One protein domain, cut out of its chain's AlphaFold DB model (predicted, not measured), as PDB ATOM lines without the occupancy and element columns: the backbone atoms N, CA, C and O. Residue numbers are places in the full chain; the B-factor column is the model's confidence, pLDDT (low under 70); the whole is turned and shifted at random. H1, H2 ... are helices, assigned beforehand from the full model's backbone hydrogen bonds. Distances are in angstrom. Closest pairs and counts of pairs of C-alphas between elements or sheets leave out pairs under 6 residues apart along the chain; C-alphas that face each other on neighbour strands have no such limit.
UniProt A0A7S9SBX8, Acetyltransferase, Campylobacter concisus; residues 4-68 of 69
ATOM      1  N   GLU A   4     504.537 721.416 534.822       89.50
ATOM      2  CA  GLU A   4     505.241 722.201 535.834       89.50
ATOM      3  C   GLU A   4     506.767 722.175 535.652       89.50
ATOM      4  O   GLU A   4     507.454 723.053 536.168       89.50
ATOM      5  N   SER A   5     507.311 721.195 534.919       90.12
ATOM      6  CA  SER A   5     508.746 721.115 534.622       90.12
ATOM      7  C   SER A   5     509.159 721.838 533.339       90.12
ATOM      8  O   SER A   5     510.338 721.792 532.987       90.12
ATOM      9  N   PHE A   6     508.218 722.452 532.615       91.00
ATOM     10  CA  PHE A   6     508.513 723.077 531.327       91.00
ATOM     11  C   PHE A   6     509.352 724.341 531.528       91.00
ATOM     12  O   PHE A   6     509.025 725.204 532.345       91.00
ATOM     13  N   LYS A   7     510.429 724.476 530.751       88.94
ATOM     14  CA  LYS A   7     511.328 725.637 530.793       88.94
ATOM     15  C   LYS A   7     510.706 726.871 530.146       88.94
ATOM     16  O   LYS A   7     511.043 727.989 530.531       88.94
ATOM     17  N   ASN A   8     509.820 726.692 529.165       86.00
ATOM     18  CA  ASN A   8     509.119 727.797 528.510       86.00
ATOM     19  C   ASN A   8     507.776 728.105 529.213       86.00
ATOM     20  O   ASN A   8     506.857 727.281 529.157       86.00
ATOM     21  N   PRO A   9     507.596 729.310 529.795       88.62
ATOM     22  CA  PRO A   9     506.370 729.670 530.515       88.62
ATOM     23  C   PRO A   9     505.094 729.652 529.661       88.62
ATOM     24  O   PRO A   9     504.022 729.299 530.155       88.62
ATOM     25  N   LEU A  10     505.185 730.009 528.375       86.44
ATOM     26  CA  LEU A  10     504.045 729.966 527.455       86.44
ATOM     27  C   LEU A  10     503.650 728.519 527.146       86.44
ATOM     28  O   LEU A  10     502.465 728.189 527.156       86.44
ATOM     29  N   ALA A  11     504.637 727.646 526.934       88.12
ATOM     30  CA  ALA A  11     504.392 726.220 526.737       88.12
ATOM     31  C   ALA A  11     503.765 725.583 527.984       88.12
ATOM     32  O   ALA A  11     502.782 724.857 527.863       88.12
ATOM     33  N   ALA A  12     504.263 725.926 529.178       91.69
ATOM     34  CA  ALA A  12     503.690 725.478 530.445       91.69
ATOM     35  C   ALA A  12     502.214 725.892 530.575       91.69
ATOM     36  O   ALA A  12     501.372 725.099 530.997       91.69
ATOM     37  N   LYS A  13     501.873 727.122 530.162       91.75
ATOM     38  CA  LYS A  13     500.496 727.629 530.215       91.75
ATOM     39  C   LYS A  13     499.564 726.939 529.217       91.75
ATOM     40  O   LYS A  13     498.419 726.643 529.558       91.75
ATOM     41  N   ILE A  14     500.043 726.671 528.004       88.38
ATOM     42  CA  ILE A  14     499.287 725.932 526.983       88.38
ATOM     43  C   ILE A  14     499.029 724.504 527.451       88.38
ATOM     44  O   ILE A  14     497.885 724.057 527.422       88.38
ATOM     45  N   ALA A  15     500.061 723.830 527.950       90.00
ATOM     46  CA  ALA A  15     499.955 722.490 528.505       90.00
ATOM     47  C   ALA A  15     498.974 722.451 529.693       90.00
ATOM     48  O   ALA A  15     498.076 721.612 529.720       90.00
ATOM     49  N   GLN A  16     499.050 723.410 530.623       92.81
ATOM     50  CA  GLN A  16     498.085 723.533 531.723       92.81
ATOM     51  C   GLN A  16     496.635 723.611 531.217       92.81
ATOM     52  O   GLN A  16     495.764 722.891 531.707       92.81
ATOM     53  N   ASN A  17     496.363 724.478 530.238       92.25
ATOM     54  CA  ASN A  17     495.016 724.643 529.688       92.25
ATOM     55  C   ASN A  17     494.547 723.390 528.939       92.25
ATOM     56  O   ASN A  17     493.396 722.986 529.074       92.25
ATOM     57  N   ALA A  18     495.442 722.764 528.180       87.88
ATOM     58  CA  ALA A  18     495.181 721.530 527.457       87.88
ATOM     59  C   ALA A  18     494.779 720.387 528.391       87.88
ATOM     60  O   ALA A  18     493.773 719.724 528.148       87.88
ATOM     61  N   ARG A  19     495.495 720.221 529.508       88.06
ATOM     62  CA  ARG A  19     495.154 719.246 530.551       88.06
ATOM     63  C   ARG A  19     493.753 719.472 531.111       88.06
ATOM     64  O   ARG A  19     492.989 718.524 531.247       88.06
ATOM     65  N   ASN A  20     493.392 720.725 531.392       89.56
ATOM     66  CA  ASN A  20     492.055 721.072 531.889       89.56
ATOM     67  C   ASN A  20     490.934 720.753 530.882       89.56
ATOM     68  O   ASN A  20     489.777 720.647 531.274       89.56
ATOM     69  N   LEU A  21     491.276 720.605 529.601       89.12
ATOM     70  CA  LEU A  21     490.370 720.244 528.511       89.12
ATOM     71  C   LEU A  21     490.471 718.758 528.109       89.12
ATOM     72  O   LEU A  21     489.812 718.349 527.159       89.12
ATOM     73  N   GLY A  22     491.275 717.953 528.815       87.31
ATOM     74  CA  GLY A  22     491.449 716.520 528.548       87.31
ATOM     75  C   GLY A  22     492.459 716.172 527.446       87.31
ATOM     76  O   GLY A  22     492.480 715.040 526.975       87.31
ATOM     77  N   PHE A  23     493.301 717.118 527.019       84.69
ATOM     78  CA  PHE A  23     494.346 716.888 526.015       84.69
ATOM     79  C   PHE A  23     495.684 716.525 526.670       84.69
ATOM     80  O   PHE A  23     496.614 717.338 526.738       84.69
ATOM     81  N   ASP A  24     495.794 715.286 527.143       82.38
ATOM     82  CA  ASP A  24     496.982 714.785 527.851       82.38
ATOM     83  C   ASP A  24     498.244 714.730 526.971       82.38
ATOM     84  O   ASP A  24     499.364 714.811 527.479       82.38
ATOM     85  N   GLN A  25     498.094 714.669 525.642       78.81
ATOM     86  CA  GLN A  25     499.222 714.641 524.700       78.81
ATOM     87  C   GLN A  25     500.065 715.928 524.741       78.81
ATOM     88  O   GLN A  25     501.233 715.921 524.353       78.81
ATOM     89  N   LEU A  26     499.505 717.034 525.248       83.06
ATOM     90  CA  LEU A  26     500.203 718.315 525.388       83.06
ATOM     91  C   LEU A  26     501.062 718.405 526.665       83.06
ATOM     92  O   LEU A  26     501.630 719.456 526.948       83.06
ATOM     93  N   MET A  27     501.222 717.303 527.411       85.44
ATOM     94  CA  MET A  27     502.186 717.174 528.519       85.44
ATOM     95  C   MET A  27     503.633 716.910 528.054       85.44
ATOM     96  O   MET A  27     504.509 716.657 528.879       85.44
ATOM     97  N   ASN A  28     503.906 717.003 526.750       86.75
ATOM     98  CA  ASN A  28     505.243 716.920 526.165       86.75
ATOM     99  C   ASN A  28     505.743 718.320 525.755       86.75
ATOM    100  O   ASN A  28     505.177 718.945 524.857       86.75
ATOM    101  N   GLU A  29     506.815 718.806 526.393       84.50
ATOM    102  CA  GLU A  29     507.347 720.153 526.136       84.50
ATOM    103  C   GLU A  29     507.833 720.323 524.694       84.50
ATOM    104  O   GLU A  29     507.517 721.335 524.074       84.50
ATOM    105  N   GLU A  30     508.544 719.341 524.133       83.00
ATOM    106  CA  GLU A  30     509.039 719.395 522.750       83.00
ATOM    107  C   GLU A  30     507.884 719.462 521.749       83.00
ATOM    108  O   GLU A  30     507.925 720.235 520.792       83.00
ATOM    109  N   PHE A  31     506.809 718.716 522.010       81.94
ATOM    110  CA  PHE A  31     505.614 718.745 521.175       81.94
ATOM    111  C   PHE A  31     504.911 720.109 521.231       81.94
ATOM    112  O   PHE A  31     504.564 720.676 520.194       81.94
ATOM    113  N   VAL A  32     504.767 720.698 522.422       85.00
ATOM    114  CA  VAL A  32     504.205 722.049 522.571       85.00
ATOM    115  C   VAL A  32     505.113 723.102 521.926       85.00
ATOM    116  O   VAL A  32     504.608 724.024 521.287       85.00
ATOM    117  N   GLN A  33     506.441 722.962 522.024       82.44
ATOM    118  CA  GLN A  33     507.388 723.836 521.321       82.44
ATOM    119  C   GLN A  33     507.250 723.728 519.807       82.44
ATOM    120  O   GLN A  33     507.257 724.751 519.130       82.44
ATOM    121  N   MET A  34     507.073 722.523 519.269       80.75
ATOM    122  CA  MET A  34     506.844 722.326 517.840       80.75
ATOM    123  C   MET A  34     505.585 723.077 517.382       80.75
ATOM    124  O   MET A  34     505.649 723.840 516.418       80.75
ATOM    125  N   LEU A  35     504.479 722.966 518.126       79.56
ATOM    126  CA  LEU A  35     503.247 723.713 517.849       79.56
ATOM    127  C   LEU A  35     503.441 725.235 517.966       79.56
ATOM    128  O   LEU A  35     502.946 725.981 517.128       79.56
ATOM    129  N   LEU A  36     504.187 725.706 518.966       77.56
ATOM    130  CA  LEU A  36     504.481 727.131 519.160       77.56
ATOM    131  C   LEU A  36     505.425 727.711 518.101       77.56
ATOM    132  O   LEU A  36     505.311 728.883 517.748       77.56
ATOM    133  N   SER A  37     506.364 726.899 517.617       75.56
ATOM    134  CA  SER A  37     507.310 727.260 516.558       75.56
ATOM    135  C   SER A  37     506.658 727.270 515.176       75.56
ATOM    136  O   SER A  37     507.168 727.909 514.254       75.56
ATOM    137  N   SER A  38     505.505 726.605 515.034       65.31
ATOM    138  CA  SER A  38     504.710 726.697 513.821       65.31
ATOM    139  C   SER A  38     504.243 728.144 513.645       65.31
ATOM    140  O   SER A  38     503.589 728.739 514.505       65.31
ATOM    141  N   LYS A  39     504.635 728.758 512.522       61.00
ATOM    142  CA  LYS A  39     504.090 730.054 512.111       61.00
ATOM    143  C   LYS A  39     502.574 729.906 512.128       61.00
ATOM    144  O   LYS A  39     502.077 728.953 511.536       61.00
ATOM    145  N   LYS A  40     501.871 730.825 512.795       60.69
ATOM    146  CA  LYS A  40     500.405 730.865 512.863       60.69
ATOM    147  C   LYS A  40     499.863 730.893 511.429       60.69
ATOM    148  O   LYS A  40     499.797 731.948 510.806       60.69
ATOM    149  N   MET A  41     499.603 729.717 510.876       65.62
ATOM    150  CA  MET A  41     499.126 729.546 509.518       65.62
ATOM    151  C   MET A  41     497.613 729.539 509.644       65.62
ATOM    152  O   MET A  41     497.040 728.662 510.292       65.62
ATOM    153  N   GLU A  42     496.965 730.580 509.132       70.00
ATOM    154  CA  GLU A  42     495.512 730.578 509.061       70.00
ATOM    155  C   GLU A  42     495.102 729.537 508.027       70.00
ATOM    156  O   GLU A  42     495.280 729.728 506.828       70.00
ATOM    157  N   LEU A  43     494.613 728.400 508.515       74.62
ATOM    158  CA  LEU A  43     494.094 727.336 507.671       74.62
ATOM    159  C   LEU A  43     492.662 727.680 507.278       74.62
ATOM    160  O   LEU A  43     491.789 727.809 508.154       74.62
ATOM    161  N   SER A  44     492.425 727.789 505.971       81.94
ATOM    162  CA  SER A  44     491.076 727.872 505.417       81.94
ATOM    163  C   SER A  44     490.294 726.586 505.717       81.94
ATOM    164  O   SER A  44     490.863 725.569 506.120       81.94
ATOM    165  N   ALA A  45     488.970 726.602 505.529       79.00
ATOM    166  CA  ALA A  45     488.153 725.396 505.698       79.00
ATOM    167  C   ALA A  45     488.638 724.243 504.797       79.00
ATOM    168  O   ALA A  45     488.707 723.102 505.245       79.00
ATOM    169  N   VAL A  46     489.064 724.573 503.574       87.06
ATOM    170  CA  VAL A  46     489.615 723.620 502.601       87.06
ATOM    171  C   VAL A  46     490.947 723.047 503.082       87.06
ATOM    172  O   VAL A  46     491.172 721.844 502.984       87.06
ATOM    173  N   ASP A  47     491.824 723.876 503.653       81.19
ATOM    174  CA  ASP A  47     493.105 723.394 504.182       81.19
ATOM    175  C   ASP A  47     492.901 722.424 505.348       81.19
ATOM    176  O   ASP A  47     493.608 721.424 505.451       81.19
ATOM    177  N   ARG A  48     491.910 722.686 506.207       79.00
ATOM    178  CA  ARG A  48     491.575 721.803 507.334       79.00
ATOM    179  C   ARG A  48     491.067 720.446 506.860       79.00
ATOM    180  O   ARG A  48     491.554 719.432 507.346       79.00
ATOM    181  N   GLU A  49     490.142 720.438 505.903       84.94
ATOM    182  CA  GLU A  49     489.610 719.205 505.313       84.94
ATOM    183  C   GLU A  49     490.720 718.400 504.623       84.94
ATOM    184  O   GLU A  49     490.852 717.196 504.832       84.94
ATOM    185  N   ASN A  50     491.597 719.073 503.872       82.06
ATOM    186  CA  ASN A  50     492.744 718.426 503.240       82.06
ATOM    187  C   ASN A  50     493.707 717.814 504.266       82.06
ATOM    188  O   ASN A  50     494.188 716.700 504.063       82.06
ATOM    189  N   ILE A  51     493.985 718.512 505.371       86.31
ATOM    190  CA  ILE A  51     494.841 718.002 506.451       86.31
ATOM    191  C   ILE A  51     494.216 716.766 507.103       86.31
ATOM    192  O   ILE A  51     494.913 715.771 507.298       86.31
ATOM    193  N   GLU A  52     492.917 716.792 507.393       86.31
ATOM    194  CA  GLU A  52     492.194 715.636 507.933       86.31
ATOM    195  C   GLU A  52     492.302 714.423 506.998       86.31
ATOM    196  O   GLU A  52     492.693 713.337 507.427       86.31
ATOM    197  N   GLN A  53     492.068 714.623 505.696       89.31
ATOM    198  CA  GLN A  53     492.202 713.572 504.683       89.31
ATOM    199  C   GLN A  53     493.631 713.024 504.577       89.31
ATOM    200  O   GLN A  53     493.819 711.823 504.374       89.31
ATOM    201  N   ILE A  54     494.649 713.877 504.721       89.19
ATOM    202  CA  ILE A  54     496.052 713.443 504.753       89.19
ATOM    203  C   ILE A  54     496.297 712.543 505.967       89.19
ATOM    204  O   ILE A  54     496.861 711.462 505.802       89.19
ATOM    205  N   PHE A  55     495.856 712.944 507.162       88.31
ATOM    206  CA  PHE A  55     496.044 712.138 508.371       88.31
ATOM    207  C   PHE A  55     495.330 710.785 508.288       88.31
ATOM    208  O   PHE A  55     495.936 709.771 508.626       88.31
ATOM    209  N   ILE A  56     494.099 710.743 507.768       88.62
ATOM    210  CA  ILE A  56     493.370 709.486 507.533       88.62
ATOM    211  C   ILE A  56     494.173 708.561 506.611       88.62
ATOM    212  O   ILE A  56     494.437 707.412 506.962       88.62
ATOM    213  N   LYS A  57     494.639 709.069 505.464       89.81
ATOM    214  CA  LYS A  57     495.423 708.269 504.511       89.81
ATOM    215  C   LYS A  57     496.755 707.797 505.087       89.81
ATOM    216  O   LYS A  57     497.197 706.703 504.750       89.81
ATOM    217  N   LEU A  58     497.404 708.598 505.932       86.69
ATOM    218  CA  LEU A  58     498.638 708.190 506.607       86.69
ATOM    219  C   LEU A  58     498.394 707.014 507.559       86.69
ATOM    220  O   LEU A  58     499.172 706.063 507.525       86.69
ATOM    221  N   MET A  59     497.302 707.036 508.331       84.50
ATOM    222  CA  MET A  59     496.913 705.902 509.179       84.50
ATOM    223  C   MET A  59     496.602 704.653 508.343       84.50
ATOM    224  O   MET A  59     497.101 703.574 508.643       84.50
ATOM    225  N   GLU A  60     495.865 704.793 507.235       86.62
ATOM    226  CA  GLU A  60     495.593 703.664 506.330       86.62
ATOM    227  C   GLU A  60     496.874 703.066 505.723       86.62
ATOM    228  O   GLU A  60     496.961 701.857 505.501       86.62
ATOM    229  N   ILE A  61     497.863 703.905 505.400       84.31
ATOM    230  CA  ILE A  61     499.165 703.452 504.899       84.31
ATOM    231  C   ILE A  61     499.914 702.698 505.999       84.31
ATOM    232  O   ILE A  61     500.437 701.620 505.725       84.31
ATOM    233  N   GLU A  62     499.950 703.230 507.221       79.88
ATOM    234  CA  GLU A  62     500.568 702.564 508.372       79.88
ATOM    235  C   GLU A  62     499.951 701.178 508.607       79.88
ATOM    236  O   GLU A  62     500.677 700.186 508.671       79.88
ATOM    237  N   GLU A  63     498.620 701.081 508.634       76.81
ATOM    238  CA  GLU A  63     497.904 699.809 508.784       76.81
ATOM    239  C   GLU A  63     498.241 698.816 507.664       76.81
ATOM    240  O   GLU A  63     498.512 697.642 507.926       76.81
ATOM    241  N   LYS A  64     498.281 699.272 506.406       78.12
ATOM    242  CA  LYS A  64     498.636 698.413 505.263       78.12
ATOM    243  C   LYS A  64     500.080 697.920 505.330       78.12
ATOM    244  O   LYS A  64     500.321 696.763 504.996       78.12
ATOM    245  N   VAL A  65     501.015 698.757 505.784       70.75
ATOM    246  CA  VAL A  65     502.422 698.371 505.992       70.75
ATOM    247  C   VAL A  65     502.549 697.324 507.104       70.75
ATOM    248  O   VAL A  65     503.326 696.383 506.964       70.75
ATOM    249  N   GLN A  66     501.759 697.432 508.178       61.00
ATOM    250  CA  GLN A  66     501.736 696.437 509.262       61.00
ATOM    251  C   GLN A  66     501.133 695.089 508.827       61.00
ATOM    252  O   GLN A  66     501.504 694.041 509.359       61.00
ATOM    253  N   LEU A  67     500.209 695.098 507.862       58.09
ATOM    254  CA  LEU A  67     499.562 693.893 507.332       58.09
ATOM    255  C   LEU A  67     500.379 693.188 506.238       58.09
ATOM    256  O   LEU A  67     500.168 691.997 505.998       58.09
ATOM    257  N   SER A  68     501.322 693.879 505.595       53.50
ATOM    258  CA  SER A  68     502.304 693.259 504.705       53.50
ATOM    259  C   SER A  68     503.433 692.607 505.511       53.50
ATOM    260  O   SER A  68     504.429 693.252 505.837       53.50
TER     261      SER A  68
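Overview. This is residues 4 to 68 of the 69 residues of the protein "Acetyltransferase" of Campylobacter concisus (UniProt A0A7S9SBX8). A small head of three short helices, H1, H2 and H3, is joined by a link to one long helix, H4, an arm held away from the head. The printed part has 65 residues with four named helices, H1 to H4 in chain order, and no named strand: all helix. It is loose, with a radius of gyration of the C-alphas of 15.5 A and spans of 43 by 31 by 21 A.

Arrangement. H1, residues 9 to 20, touches H2, residues 24 to 27, with residues 14 to 19 alone; the closest C-alphas, of Ala 15 and Leu 26, are 5.2 A apart. With residues 11 to 15 alone H1 touches H3, residues 29 to 37, closest at the C-alphas of Ala 11 and Val 32, 5.9 A; their lines are only just about perpendicular, at 71 degrees. H4, residues 45 to 67, is apart from H1, H2 and H3. Every O i to N i+4 pair is within hydrogen-bond range in H1, H3 and H4; H2 is too short for one.

Along the chain. H1 begins at C-alpha 9 (506.370, 729.670, 530.515) and is 16.8 A long. H4, 33.5 A, ends at C-alpha 67 (499.562, 693.893, 507.332).

Size, cuts and confidence. The printed part has no cut. Residues 38 to 41 and 66 to 68 have pLDDT under 70.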